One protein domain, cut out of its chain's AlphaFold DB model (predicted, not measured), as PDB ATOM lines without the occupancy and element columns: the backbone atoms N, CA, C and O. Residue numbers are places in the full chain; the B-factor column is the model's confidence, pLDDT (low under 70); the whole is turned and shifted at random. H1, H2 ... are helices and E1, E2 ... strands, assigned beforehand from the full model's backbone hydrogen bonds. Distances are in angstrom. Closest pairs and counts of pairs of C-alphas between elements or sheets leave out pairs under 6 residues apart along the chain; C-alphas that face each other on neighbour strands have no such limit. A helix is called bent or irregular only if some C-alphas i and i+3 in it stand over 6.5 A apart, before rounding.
ATOM      1  N   GLY A   3      23.526 -22.227 -25.307       95.75
ATOM      2  CA  GLY A   3      23.912 -21.849 -23.957       95.75
ATOM      3  C   GLY A   3      24.915 -20.706 -23.940       95.75
ATOM      4  O   GLY A   3      25.563 -20.420 -24.944       95.75
ATOM      5  N   HIS A   4      25.009 -20.057 -22.783       95.50
ATOM      6  CA  HIS A   4      25.933 -18.959 -22.513       95.50
ATOM      7  C   HIS A   4      27.143 -19.450 -21.725       95.50
ATOM      8  O   HIS A   4      26.992 -20.299 -20.840       95.50
ATOM      9  N   SER A   5      28.328 -18.923 -22.038       92.88
ATOM     10  CA  SER A   5      29.569 -19.235 -21.327       92.88
ATOM     11  C   SER A   5      29.828 -20.751 -21.302       92.88
ATOM     12  O   SER A   5      29.790 -21.415 -22.341       92.88
ATOM     13  N   THR A   6      30.002 -21.355 -20.124       91.62
ATOM     14  CA  THR A   6      30.101 -22.817 -19.953       91.62
ATOM     15  C   THR A   6      28.919 -23.580 -20.564       91.62
ATOM     16  O   THR A   6      29.086 -24.690 -21.068       91.62
ATOM     17  N   GLY A   7      27.718 -22.997 -20.563       93.38
ATOM     18  CA  GLY A   7      26.541 -23.588 -21.198       93.38
ATOM     19  C   GLY A   7      26.673 -23.688 -22.718       93.38
ATOM     20  O   GLY A   7      26.139 -24.621 -23.315       93.38
ATOM     21  N   GLY A   8      27.402 -22.771 -23.351       93.25
ATOM     22  CA  GLY A   8      27.675 -22.818 -24.783       93.25
ATOM     23  C   GLY A   8      28.692 -23.903 -25.147       93.25
ATOM     24  O   GLY A   8      28.462 -24.675 -26.079       93.25
ATOM     25  N   ALA A   9      29.726 -24.085 -24.320       89.06
ATOM     26  CA  ALA A   9      30.630 -25.238 -24.403       89.06
ATOM     27  C   ALA A   9      29.877 -26.570 -24.226       89.06
ATOM     28  O   ALA A   9      30.111 -27.551 -24.937       89.06
ATOM     29  N   ALA A  10      28.924 -26.610 -23.291       90.81
ATOM     30  CA  ALA A  10      28.056 -27.764 -23.101       90.81
ATOM     31  C   ALA A  10      27.146 -27.999 -24.317       90.81
ATOM     32  O   ALA A  10      26.954 -29.149 -24.710       90.81
ATOM     33  N   ALA A  11      26.623 -26.944 -24.950       92.19
ATOM     34  CA  ALA A  11      25.835 -27.060 -26.177       92.19
ATOM     35  C   ALA A  11      26.661 -27.657 -27.329       92.19
ATOM     36  O   ALA A  11      26.173 -28.561 -28.008       92.19
ATOM     37  N   ALA A  12      27.918 -27.232 -27.488       88.62
ATOM     38  CA  ALA A  12      28.855 -27.803 -28.456       88.62
ATOM     39  C   ALA A  12      29.118 -29.301 -28.197       88.62
ATOM     40  O   ALA A  12      28.969 -30.126 -29.097       88.62
ATOM     41  N   ASN A  13      29.407 -29.681 -26.948       86.62
ATOM     42  CA  ASN A  13      29.594 -31.085 -26.549       86.62
ATOM     43  C   ASN A  13      28.336 -31.946 -26.747       86.62
ATOM     44  O   ASN A  13      28.397 -33.112 -27.151       86.62
ATOM     45  N   THR A  14      27.168 -31.381 -26.447       88.88
ATOM     46  CA  THR A  14      25.900 -32.111 -26.552       88.88
ATOM     47  C   THR A  14      25.531 -32.341 -28.016       88.88
ATOM     48  O   THR A  14      24.960 -33.379 -28.335       88.88
ATOM     49  N   LEU A  15      25.911 -31.437 -28.928       88.06
ATOM     50  CA  LEU A  15      25.672 -31.603 -30.365       88.06
ATOM     51  C   LEU A  15      26.258 -32.916 -30.911       88.06
ATOM     52  O   LEU A  15      25.614 -33.582 -31.728       88.06
ATOM     53  N   ILE A  16      27.439 -33.293 -30.409       83.62
ATOM     54  CA  ILE A  16      28.165 -34.521 -30.763       83.62
ATOM     55  C   ILE A  16      27.499 -35.751 -30.133       83.62
ATOM     56  O   ILE A  16      27.285 -36.762 -30.799       83.62
ATOM     57  N   SER A  17      27.174 -35.678 -28.842       85.94
ATOM     58  CA  SER A  17      26.742 -36.844 -28.056       85.94
ATOM     59  C   SER A  17      25.244 -37.155 -28.128       85.94
ATOM     60  O   SER A  17      24.853 -38.285 -27.846       85.94
ATOM     61  N   GLU A  18      24.399 -36.195 -28.521       91.06
ATOM     62  CA  GLU A  18      22.943 -36.356 -28.600       91.06
ATOM     63  C   GLU A  18      22.452 -36.354 -30.063       91.06
ATOM     64  O   GLU A  18      22.355 -35.299 -30.703       91.06
ATOM     65  N   PRO A  19      22.074 -37.521 -30.621       89.81
ATOM     66  CA  PRO A  19      21.641 -37.646 -32.012       89.81
ATOM     67  C   PRO A  19      20.394 -36.833 -32.368       89.81
ATOM     68  O   PRO A  19      20.238 -36.458 -33.526       89.81
ATOM     69  N   ARG A  20      19.511 -36.546 -31.401       93.56
ATOM     70  CA  ARG A  20      18.262 -35.802 -31.645       93.56
ATOM     71  C   ARG A  20      18.479 -34.308 -31.871       93.56
ATOM     72  O   ARG A  20      17.585 -33.649 -32.395       93.56
ATOM     73  N   LEU A  21      19.622 -33.759 -31.450       92.56
ATOM     74  CA  LEU A  21      19.946 -32.362 -31.719       92.56
ATOM     75  C   LEU A  21      20.305 -32.181 -33.190       92.56
ATOM     76  O   LEU A  21      21.081 -32.963 -33.734       92.56
ATOM     77  N   VAL A  22      19.765 -31.123 -33.791       94.75
ATOM     78  CA  VAL A  22      19.996 -30.765 -35.196       94.75
ATOM     79  C   VAL A  22      21.032 -29.654 -35.365       94.75
ATOM     80  O   VAL A  22      21.619 -29.559 -36.432       94.75
ATOM     81  N   ASP A  23      21.278 -28.850 -34.328       94.31
ATOM     82  CA  ASP A  23      22.205 -27.714 -34.334       94.31
ATOM     83  C   ASP A  23      22.702 -27.362 -32.919       94.31
ATOM     84  O   ASP A  23      22.140 -27.819 -31.905       94.31
ATOM     85  N   ALA A  24      23.742 -26.525 -32.835       93.44
ATOM     86  CA  ALA A  24      24.088 -25.827 -31.601       93.44
ATOM     87  C   ALA A  24      24.533 -24.370 -31.798       93.44
ATOM     88  O   ALA A  24      25.081 -23.998 -32.833       93.44
ATOM     89  N   LEU A  25      24.309 -23.563 -30.759       95.62
ATOM     90  CA  LEU A  25      24.685 -22.157 -30.663       95.62
ATOM     91  C   LEU A  25      25.433 -21.905 -29.349       95.62
ATOM     92  O   LEU A  25      24.935 -22.218 -28.264       95.62
ATOM     93  N   ASN A  26      26.617 -21.320 -29.454       94.56
ATOM     94  CA  ASN A  26      27.449 -20.933 -28.327       94.56
ATOM     95  C   ASN A  26      27.428 -19.408 -28.160       94.56
ATOM     96  O   ASN A  26      27.920 -18.696 -29.032       94.56
ATOM     97  N   PHE A  27      26.874 -18.918 -27.050       96.44
ATOM     98  CA  PHE A  27      26.950 -17.507 -26.679       96.44
ATOM     99  C   PHE A  27      28.181 -17.260 -25.809       96.44
ATOM    100  O   PHE A  27      28.165 -17.526 -24.604       96.44
ATOM    101  N   ASP A  28      29.236 -16.747 -26.434       94.12
ATOM    102  CA  ASP A  28      30.461 -16.251 -25.802       94.12
ATOM    103  C   ASP A  28      31.159 -17.244 -24.857       94.12
ATOM    104  O   ASP A  28      31.786 -16.869 -23.870       94.12
ATOM    105  N   GLY A  29      31.008 -18.543 -25.117       91.44
ATOM    106  CA  GLY A  29      31.703 -19.602 -24.395       91.44
ATOM    107  C   GLY A  29      33.011 -20.000 -25.065       91.44
ATOM    108  O   GLY A  29      33.104 -20.058 -26.289       91.44
ATOM    109  N   GLU A  30      34.009 -20.354 -24.263       88.19
ATOM    110  CA  GLU A  30      35.184 -21.086 -24.742       88.19
ATOM    111  C   GLU A  30      34.802 -22.537 -25.054       88.19
ATOM    112  O   GLU A  30      34.060 -23.172 -24.301       88.19
ATOM    113  N   VAL A  31      35.330 -23.089 -26.143       79.94
ATOM    114  CA  VAL A  31      35.059 -24.465 -26.568       79.94
ATOM    115  C   VAL A  31      36.293 -25.302 -26.250       79.94
ATOM    116  O   VAL A  31      37.148 -25.528 -27.097       79.94
ATOM    117  N   ALA A  32      36.422 -25.698 -24.984       68.25
ATOM    118  CA  ALA A  32      37.570 -26.456 -24.493       68.25
ATOM    119  C   ALA A  32      37.356 -27.976 -24.582       68.25
ATOM    120  O   ALA A  32      36.234 -28.470 -24.454       68.25
ATOM    121  N   GLU A  33      38.457 -28.712 -24.747       62.38
ATOM    122  CA  GLU A  33      38.535 -30.176 -24.654       62.38
ATOM    123  C   GLU A  33      37.675 -30.742 -23.497       62.38
ATOM    124  O   GLU A  33      37.673 -30.179 -22.396       62.38
ATOM    125  N   PRO A  34      36.959 -31.867 -23.701       57.06
ATOM    126  CA  PRO A  34      37.100 -32.817 -24.806       57.06
ATOM    127  C   PRO A  34      36.121 -32.592 -25.977       57.06
ATOM    128  O   PRO A  34      35.595 -33.562 -26.526       57.06
ATOM    129  N   VAL A  35      35.827 -31.338 -26.357       62.81
ATOM    130  CA  VAL A  35      34.953 -31.051 -27.510       62.81
ATOM    131  C   VAL A  35      35.623 -31.505 -28.812       62.81
ATOM    132  O   VAL A  35      36.339 -30.755 -29.468       62.81
ATOM    133  N   THR A  36      35.342 -32.730 -29.246       61.28
ATOM    134  CA  THR A  36      35.718 -33.211 -30.575       61.28
ATOM    135  C   THR A  36      34.556 -33.003 -31.537       61.28
ATOM    136  O   THR A  36      33.844 -33.933 -31.900       61.28
ATOM    137  N   LEU A  37      34.369 -31.765 -32.017       62.38
ATOM    138  CA  LEU A  37      33.437 -31.493 -33.131       62.38
ATOM    139  C   LEU A  37      33.878 -32.160 -34.455       62.38
ATOM    140  O   LEU A  37      33.186 -32.052 -35.466       62.38
ATOM    141  N   VAL A  38      34.998 -32.891 -34.431       58.50
ATOM    142  CA  VAL A  38      35.515 -33.748 -35.500       58.50
ATOM    143  C   VAL A  38      34.419 -34.678 -36.026       58.50
ATOM    144  O   VAL A  38      33.935 -35.557 -35.315       58.50
ATOM    145  N   GLY A  39      34.063 -34.514 -37.300       58.22
ATOM    146  CA  GLY A  39      33.079 -35.368 -37.971       58.22
ATOM    147  C   GLY A  39      31.625 -35.083 -37.588       58.22
ATOM    148  O   GLY A  39      30.750 -35.896 -37.878       58.22
ATOM    149  N   ASN A  40      31.349 -33.949 -36.936       70.31
ATOM    150  CA  ASN A  40      29.984 -33.490 -36.734       70.31
ATOM    151  C   ASN A  40      29.419 -32.900 -38.039       70.31
ATOM    152  O   ASN A  40      29.848 -31.838 -38.496       70.31
ATOM    153  N   ASP A  41      28.396 -33.562 -38.583       85.50
ATOM    154  CA  ASP A  41      27.658 -33.127 -39.775       85.50
ATOM    155  C   ASP A  41      26.501 -32.152 -39.449       85.50
ATOM    156  O   ASP A  41      25.601 -31.936 -40.265       85.50
ATOM    157  N   LYS A  42      26.502 -31.551 -38.251       90.31
ATOM    158  CA  LYS A  42      25.429 -30.665 -37.777       90.31
ATOM    159  C   LYS A  42      25.873 -29.197 -37.695       90.31
ATOM    160  O   LYS A  42      26.970 -28.941 -37.199       90.31
ATOM    161  N   PRO A  43      25.010 -28.242 -38.093       94.00
ATOM    162  CA  PRO A  43      25.252 -26.808 -37.970       94.00
ATOM    163  C   PRO A  43      25.724 -26.335 -36.587       94.00
ATOM    164  O   PRO A  43      25.159 -26.729 -35.562       94.00
ATOM    165  N   PHE A  44      26.706 -25.431 -36.570       92.38
ATOM    166  CA  PHE A  44      27.213 -24.783 -35.357       92.38
ATOM    167  C   PHE A  44      27.359 -23.267 -35.548       92.38
ATOM    168  O   PHE A  44      27.903 -22.821 -36.551       92.38
ATOM    169  N   LEU A  45      26.900 -22.467 -34.585       94.81
ATOM    170  CA  LEU A  45      27.092 -21.014 -34.584       94.81
ATOM    171  C   LEU A  45      27.846 -20.584 -33.323       94.81
ATOM    172  O   LEU A  45      27.389 -20.836 -32.206       94.81
ATOM    173  N   GLN A  46      28.975 -19.900 -33.510       94.44
ATOM    174  CA  GLN A  46      29.663 -19.158 -32.455       94.44
ATOM    175  C   GLN A  46      29.157 -17.717 -32.459       94.44
ATOM    176  O   GLN A  46      29.248 -17.038 -33.478       94.44
ATOM    177  N   PHE A  47      28.654 -17.223 -31.330       96.56
ATOM    178  CA  PHE A  47      28.312 -15.815 -31.167       96.56
ATOM    179  C   PHE A  47      29.010 -15.256 -29.926       96.56
ATOM    180  O   PHE A  47      28.552 -15.455 -28.804       96.56
ATOM    181  N   GLY A  48      30.126 -14.566 -30.144       95.06
ATOM    182  CA  GLY A  48      30.939 -13.945 -29.107       95.06
ATOM    183  C   GLY A  48      30.622 -12.472 -28.839       95.06
ATOM    184  O   GLY A  48      30.005 -11.763 -29.647       95.06
ATOM    185  N   GLN A  49      31.095 -12.018 -27.682       94.19
ATOM    186  CA  GLN A  49      31.238 -10.609 -27.344       94.19
ATOM    187  C   GLN A  49      32.270  -9.940 -28.265       94.19
ATOM    188  O   GLN A  49      32.905 -10.597 -29.093       94.19
ATOM    189  N   GLU A  50      32.470  -8.630 -28.116       93.38
ATOM    190  CA  GLU A  50      33.440  -7.904 -28.936       93.38
ATOM    191  C   GLU A  50      34.831  -8.552 -28.891       93.38
ATOM    192  O   GLU A  50      35.471  -8.651 -27.846       93.38
ATOM    193  N   GLY A  51      35.303  -8.979 -30.063       90.94
ATOM    194  CA  GLY A  51      36.631  -9.553 -30.215       90.94
ATOM    195  C   GLY A  51      36.757 -10.986 -29.705       90.94
ATOM    196  O   GLY A  51      37.871 -11.503 -29.740       90.94
ATOM    197  N   HIS A  52      35.677 -11.650 -29.280       91.88
ATOM    198  CA  HIS A  52      35.682 -13.086 -28.991       91.88
ATOM    199  C   HIS A  52      35.394 -13.876 -30.264       91.88
ATOM    200  O   HIS A  52      34.267 -13.942 -30.750       91.88
ATOM    201  N   THR A  53      36.463 -14.413 -30.846       92.00
ATOM    202  CA  THR A  53      36.469 -15.078 -32.152       92.00
ATOM    203  C   THR A  53      37.476 -16.222 -32.145       92.00
ATOM    204  O   THR A  53      38.368 -16.268 -31.300       92.00
ATOM    205  N   HIS A  54      37.433 -17.096 -33.141       91.06
ATOM    206  CA  HIS A  54      38.440 -18.120 -33.387       91.06
ATOM    207  C   HIS A  54      39.814 -17.542 -33.765       91.06
ATOM    208  O   HIS A  54      40.795 -18.280 -33.788       91.06
ATOM    209  N   PHE A  55      39.930 -16.239 -34.052       90.12
ATOM    210  CA  PHE A  55      41.225 -15.574 -34.235       90.12
ATOM    211  C   PHE A  55      41.878 -15.149 -32.915       90.12
ATOM    212  O   PHE A  55      43.095 -14.985 -32.864       90.12
ATOM    213  N   SER A  56      41.084 -14.941 -31.865       88.38
ATOM    214  CA  SER A  56      41.533 -14.419 -30.569       88.38
ATOM    215  C   SER A  56      41.463 -15.448 -29.441       88.38
ATOM    216  O   SER A  56      42.268 -15.379 -28.514       88.38
ATOM    217  N   GLY A  57      40.533 -16.400 -29.516       83.94
ATOM    218  CA  GLY A  57      40.357 -17.484 -28.555       83.94
ATOM    219  C   GLY A  57      41.135 -18.730 -28.965       83.94
ATOM    220  O   GLY A  57      40.895 -19.295 -30.030       83.94
ATOM    221  N   GLU A  58      42.043 -19.190 -28.103       85.25
ATOM    222  CA  GLU A  58      42.875 -20.373 -28.359       85.25
ATOM    223  C   GLU A  58      42.029 -21.638 -28.577       85.25
ATOM    224  O   GLU A  58      42.268 -22.393 -29.519       85.25
ATOM    225  N   SER A  59      40.999 -21.841 -27.749       84.88
ATOM    226  CA  SER A  59      40.160 -23.043 -27.802       84.88
ATOM    227  C   SER A  59      39.286 -23.091 -29.065       84.88
ATOM    228  O   SER A  59      39.202 -24.113 -29.754       84.88
ATOM    229  N   LEU A  60      38.706 -21.944 -29.434       86.75
ATOM    230  CA  LEU A  60      37.944 -21.784 -30.666       86.75
ATOM    231  C   LEU A  60      38.841 -21.944 -31.889       86.75
ATOM    232  O   LEU A  60      38.449 -22.643 -32.818       86.75
ATOM    233  N   ASN A  61      40.052 -21.380 -31.878       90.25
ATOM    234  CA  ASN A  61      41.015 -21.525 -32.970       90.25
ATOM    235  C   ASN A  61      41.332 -22.994 -33.278       90.25
ATOM    236  O   ASN A  61      41.342 -23.396 -34.440       90.25
ATOM    237  N   GLN A  62      41.558 -23.792 -32.233       86.44
ATOM    238  CA  GLN A  62      41.866 -25.218 -32.351       86.44
ATOM    239  C   GLN A  62      40.665 -26.030 -32.852       86.44
ATOM    240  O   GLN A  62      40.834 -26.970 -33.628       86.44
ATOM    241  N   THR A  63      39.454 -25.650 -32.439       82.31
ATOM    242  CA  THR A  63      38.223 -26.375 -32.775       82.31
ATOM    243  C   THR A  63      37.676 -26.009 -34.157       82.31
ATOM    244  O   THR A  63      37.121 -26.865 -34.843       82.31
ATOM    245  N   TRP A  64      37.852 -24.760 -34.597       87.44
ATOM    246  CA  TRP A  64      37.325 -24.237 -35.861       87.44
ATOM    247  C   TRP A  64      37.614 -25.114 -37.092       87.44
ATOM    248  O   TRP A  64      36.666 -25.482 -37.784       87.44
ATOM    249  N   PRO A  65      38.869 -25.541 -37.363       86.94
ATOM    250  CA  PRO A  65      39.169 -26.375 -38.530       86.94
ATOM    251  C   PRO A  65      38.589 -27.797 -38.450       86.94
ATOM    252  O   PRO A  65      38.660 -28.534 -39.431       86.94
ATOM    253  N   LEU A  66      38.049 -28.207 -37.298       84.44
ATOM    254  CA  LEU A  66      37.463 -29.534 -37.090       84.44
ATOM    255  C   LEU A  66      35.969 -29.581 -37.453       84.44
ATOM    256  O   LEU A  66      35.403 -30.672 -37.530       84.44
ATOM    257  N   LEU A  67      35.332 -28.428 -37.691       84.88
ATOM    258  CA  LEU A  67      33.921 -28.322 -38.067       84.88
ATOM    259  C   LEU A  67      33.726 -28.688 -39.543       84.88
ATOM    260  O   LEU A  67      34.209 -27.999 -40.438       84.88
ATOM    261  N   CYS A  68      33.011 -29.785 -39.805       85.00
ATOM    262  CA  CYS A  68      32.809 -30.296 -41.168       85.00
ATOM    263  C   CYS A  68      31.515 -29.797 -41.827       85.00
ATOM    264  O   CYS A  68      31.473 -29.614 -43.045       85.00
ATOM    265  N   ALA A  69      30.458 -29.585 -41.041       89.12
ATOM    266  CA  ALA A  69      29.197 -29.026 -41.518       89.12
ATOM    267  C   ALA A  69      29.230 -27.499 -41.614       89.12
ATOM    268  O   ALA A  69      30.251 -26.862 -41.361       89.12
ATOM    269  N   TRP A  70      28.088 -26.904 -41.969       93.44
ATOM    270  CA  TRP A  70      27.919 -25.455 -41.915       93.44
ATOM    271  C   TRP A  70      28.290 -24.925 -40.528       93.44
ATOM    272  O   TRP A  70      27.805 -25.422 -39.509       93.44
ATOM    273  N   HIS A  71      29.136 -23.909 -40.502       92.00
ATOM    274  CA  HIS A  71      29.487 -23.207 -39.287       92.00
ATOM    275  C   HIS A  71      29.791 -21.751 -39.600       92.00
ATOM    276  O   HIS A  71      30.340 -21.444 -40.655       92.00
ATOM    277  N   GLU A  72      29.414 -20.868 -38.683       94.56
ATOM    278  CA  GLU A  72      29.642 -19.432 -38.802       94.56
ATOM    279  C   GLU A  72      29.987 -18.825 -37.449       94.56
ATOM    280  O   GLU A  72      29.689 -19.386 -36.386       94.56
ATOM    281  N   GLU A  73      30.622 -17.659 -37.507       94.12
ATOM    282  CA  GLU A  73      31.015 -16.873 -36.347       94.12
ATOM    283  C   GLU A  73      30.446 -15.461 -36.429       94.12
ATOM    284  O   GLU A  73      30.532 -14.788 -37.456       94.12
ATOM    285  N   LEU A  74      29.907 -14.991 -35.309       95.56
ATOM    286  CA  LEU A  74      29.470 -13.620 -35.106       95.56
ATOM    287  C   LEU A  74      30.176 -13.041 -33.878       95.56
ATOM    288  O   LEU A  74      30.272 -13.691 -32.842       95.56
ATOM    289  N   SER A  75      30.610 -11.790 -33.984       94.31
ATOM    290  CA  SER A  75      31.084 -10.975 -32.863       94.31
ATOM    291  C   SER A  75      30.324  -9.656 -32.897       94.31
ATOM    292  O   SER A  75      30.224  -9.033 -33.958       94.31
ATOM    293  N   PHE A  76      29.783  -9.221 -31.758       92.19
ATOM    294  CA  PHE A  76      29.004  -7.984 -31.695       92.19
ATOM    295  C   PHE A  76      29.743  -6.882 -30.931       92.19
ATOM    296  O   PHE A  76      30.031  -6.997 -29.743       92.19
ATOM    297  N   ASN A  77      30.049  -5.791 -31.634       92.06
ATOM    298  CA  ASN A  77      30.796  -4.666 -31.074       92.06
ATOM    299  C   ASN A  77      30.045  -3.999 -29.915       92.06
ATOM    300  O   ASN A  77      28.825  -3.835 -29.962       92.06
ATOM    301  N   GLY A  78      30.792  -3.548 -28.906       87.12
ATOM    302  CA  GLY A  78      30.255  -2.888 -27.720       87.12
ATOM    303  C   GLY A  78      29.589  -3.836 -26.725       87.12
ATOM    304  O   GLY A  78      28.936  -3.360 -25.796       87.12
ATOM    305  N   THR A  79      29.731  -5.153 -26.902       88.38
ATOM    306  CA  THR A  79      29.197  -6.148 -25.966       88.38
ATOM    307  C   THR A  79      30.276  -6.758 -25.092       88.38
ATOM    308  O   THR A  79      31.430  -6.883 -25.489       88.38
ATOM    309  N   THR A  80      29.861  -7.135 -23.886       89.44
ATOM    310  CA  THR A  80      30.650  -7.888 -22.904       89.44
ATOM    311  C   THR A  80      30.081  -9.293 -22.697       89.44
ATOM    312  O   THR A  80      28.939  -9.553 -23.087       89.44
TER     313      THR A  80
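Overview. This is residues 3 to 80 of the 112 residues of an uncharacterized protein of Pseudogymnoascus sp. 23342-1-I1 (UniProt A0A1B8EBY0). A small wall of three parallel strands, E1, E2 and E3, has helix H1 packed along one face, over the edge strand E1, while helix H2 only grazes the sheet and is apart from H1. Before H1, residues 3 to 4 pair with E1, and the long unnamed stretch of residues 28 to 43 joins E1 to E2. The printed part has 78 residues, with two named helices and three named strands in the order H1, E1, E2, H2, E3. The sheet's order is E1, E2, E3, and the class is mixed, helices and strands, with under half of the residues, 35, in named elements. The whole is compact, with a radius of gyration of the C-alphas of 11.4 A, and elongated in outline, spanning 36 by 21 by 21 A.

Arrangement. Residues 3 to 4 make a short parallel pairing with residues 26 to 27 of E1, the strand of residues 24 to 27. H1, residues 6 to 17, is on the sheet at a height over the sheet of 5.9 A, the two forming two layers, a helix on one face of a sheet. It lies over E1 and runs along the strands, at 7 degrees to E1 on the local plane; the closest C-alphas of H1 and E1, those of Gly 8 and Asn 26, are 4.0 A apart. E1 is parallel to E2, residues 44 to 48, at 5 degrees, with N 47 and O 26 within hydrogen-bond range at 2.8 A. E2, the inner strand, is parallel to E3, residues 71 to 75, at 11 degrees, with N 48 and O 74 within range at 2.8 A. H2, residues 58 to 66, only grazes the sheet with its residues 60 to 64. E2, H2 and E3 form a strand-helix-strand unit, two parallel neighbour strands with a helix between them along the chain, and its crossover is right-handed. Of the O i to N i+4 pairs, 7 of 8 in H1 and 3 of 5 in H2 are within hydrogen-bond range.

Along the chain. H1 begins at C-alpha 6, (30.101, -22.817, -19.953), and is 16.5 A long from first to last C-alpha. E1 is 10.1 A long, and E2 13.1 A, from C-alpha 44 at (27.213, -24.783, -35.357). H2 is 13.8 A long and only just irregular: C-alphas 62 and 65 are 6.8 A apart. E3, 13.9 A long, ends at C-alpha 75, (31.084, -10.975, -32.863).

Size, cuts and confidence. The two C-alphas farthest apart, those of Pro 19 and Gly 78, are 36.1 A apart. The printed part has no cut. The link from E1 to E2, 16 residues, is long, and that from H2 to E3 is tight. The mean pLDDT of the printed part is 87.3, and residues 32 to 39 are under 70.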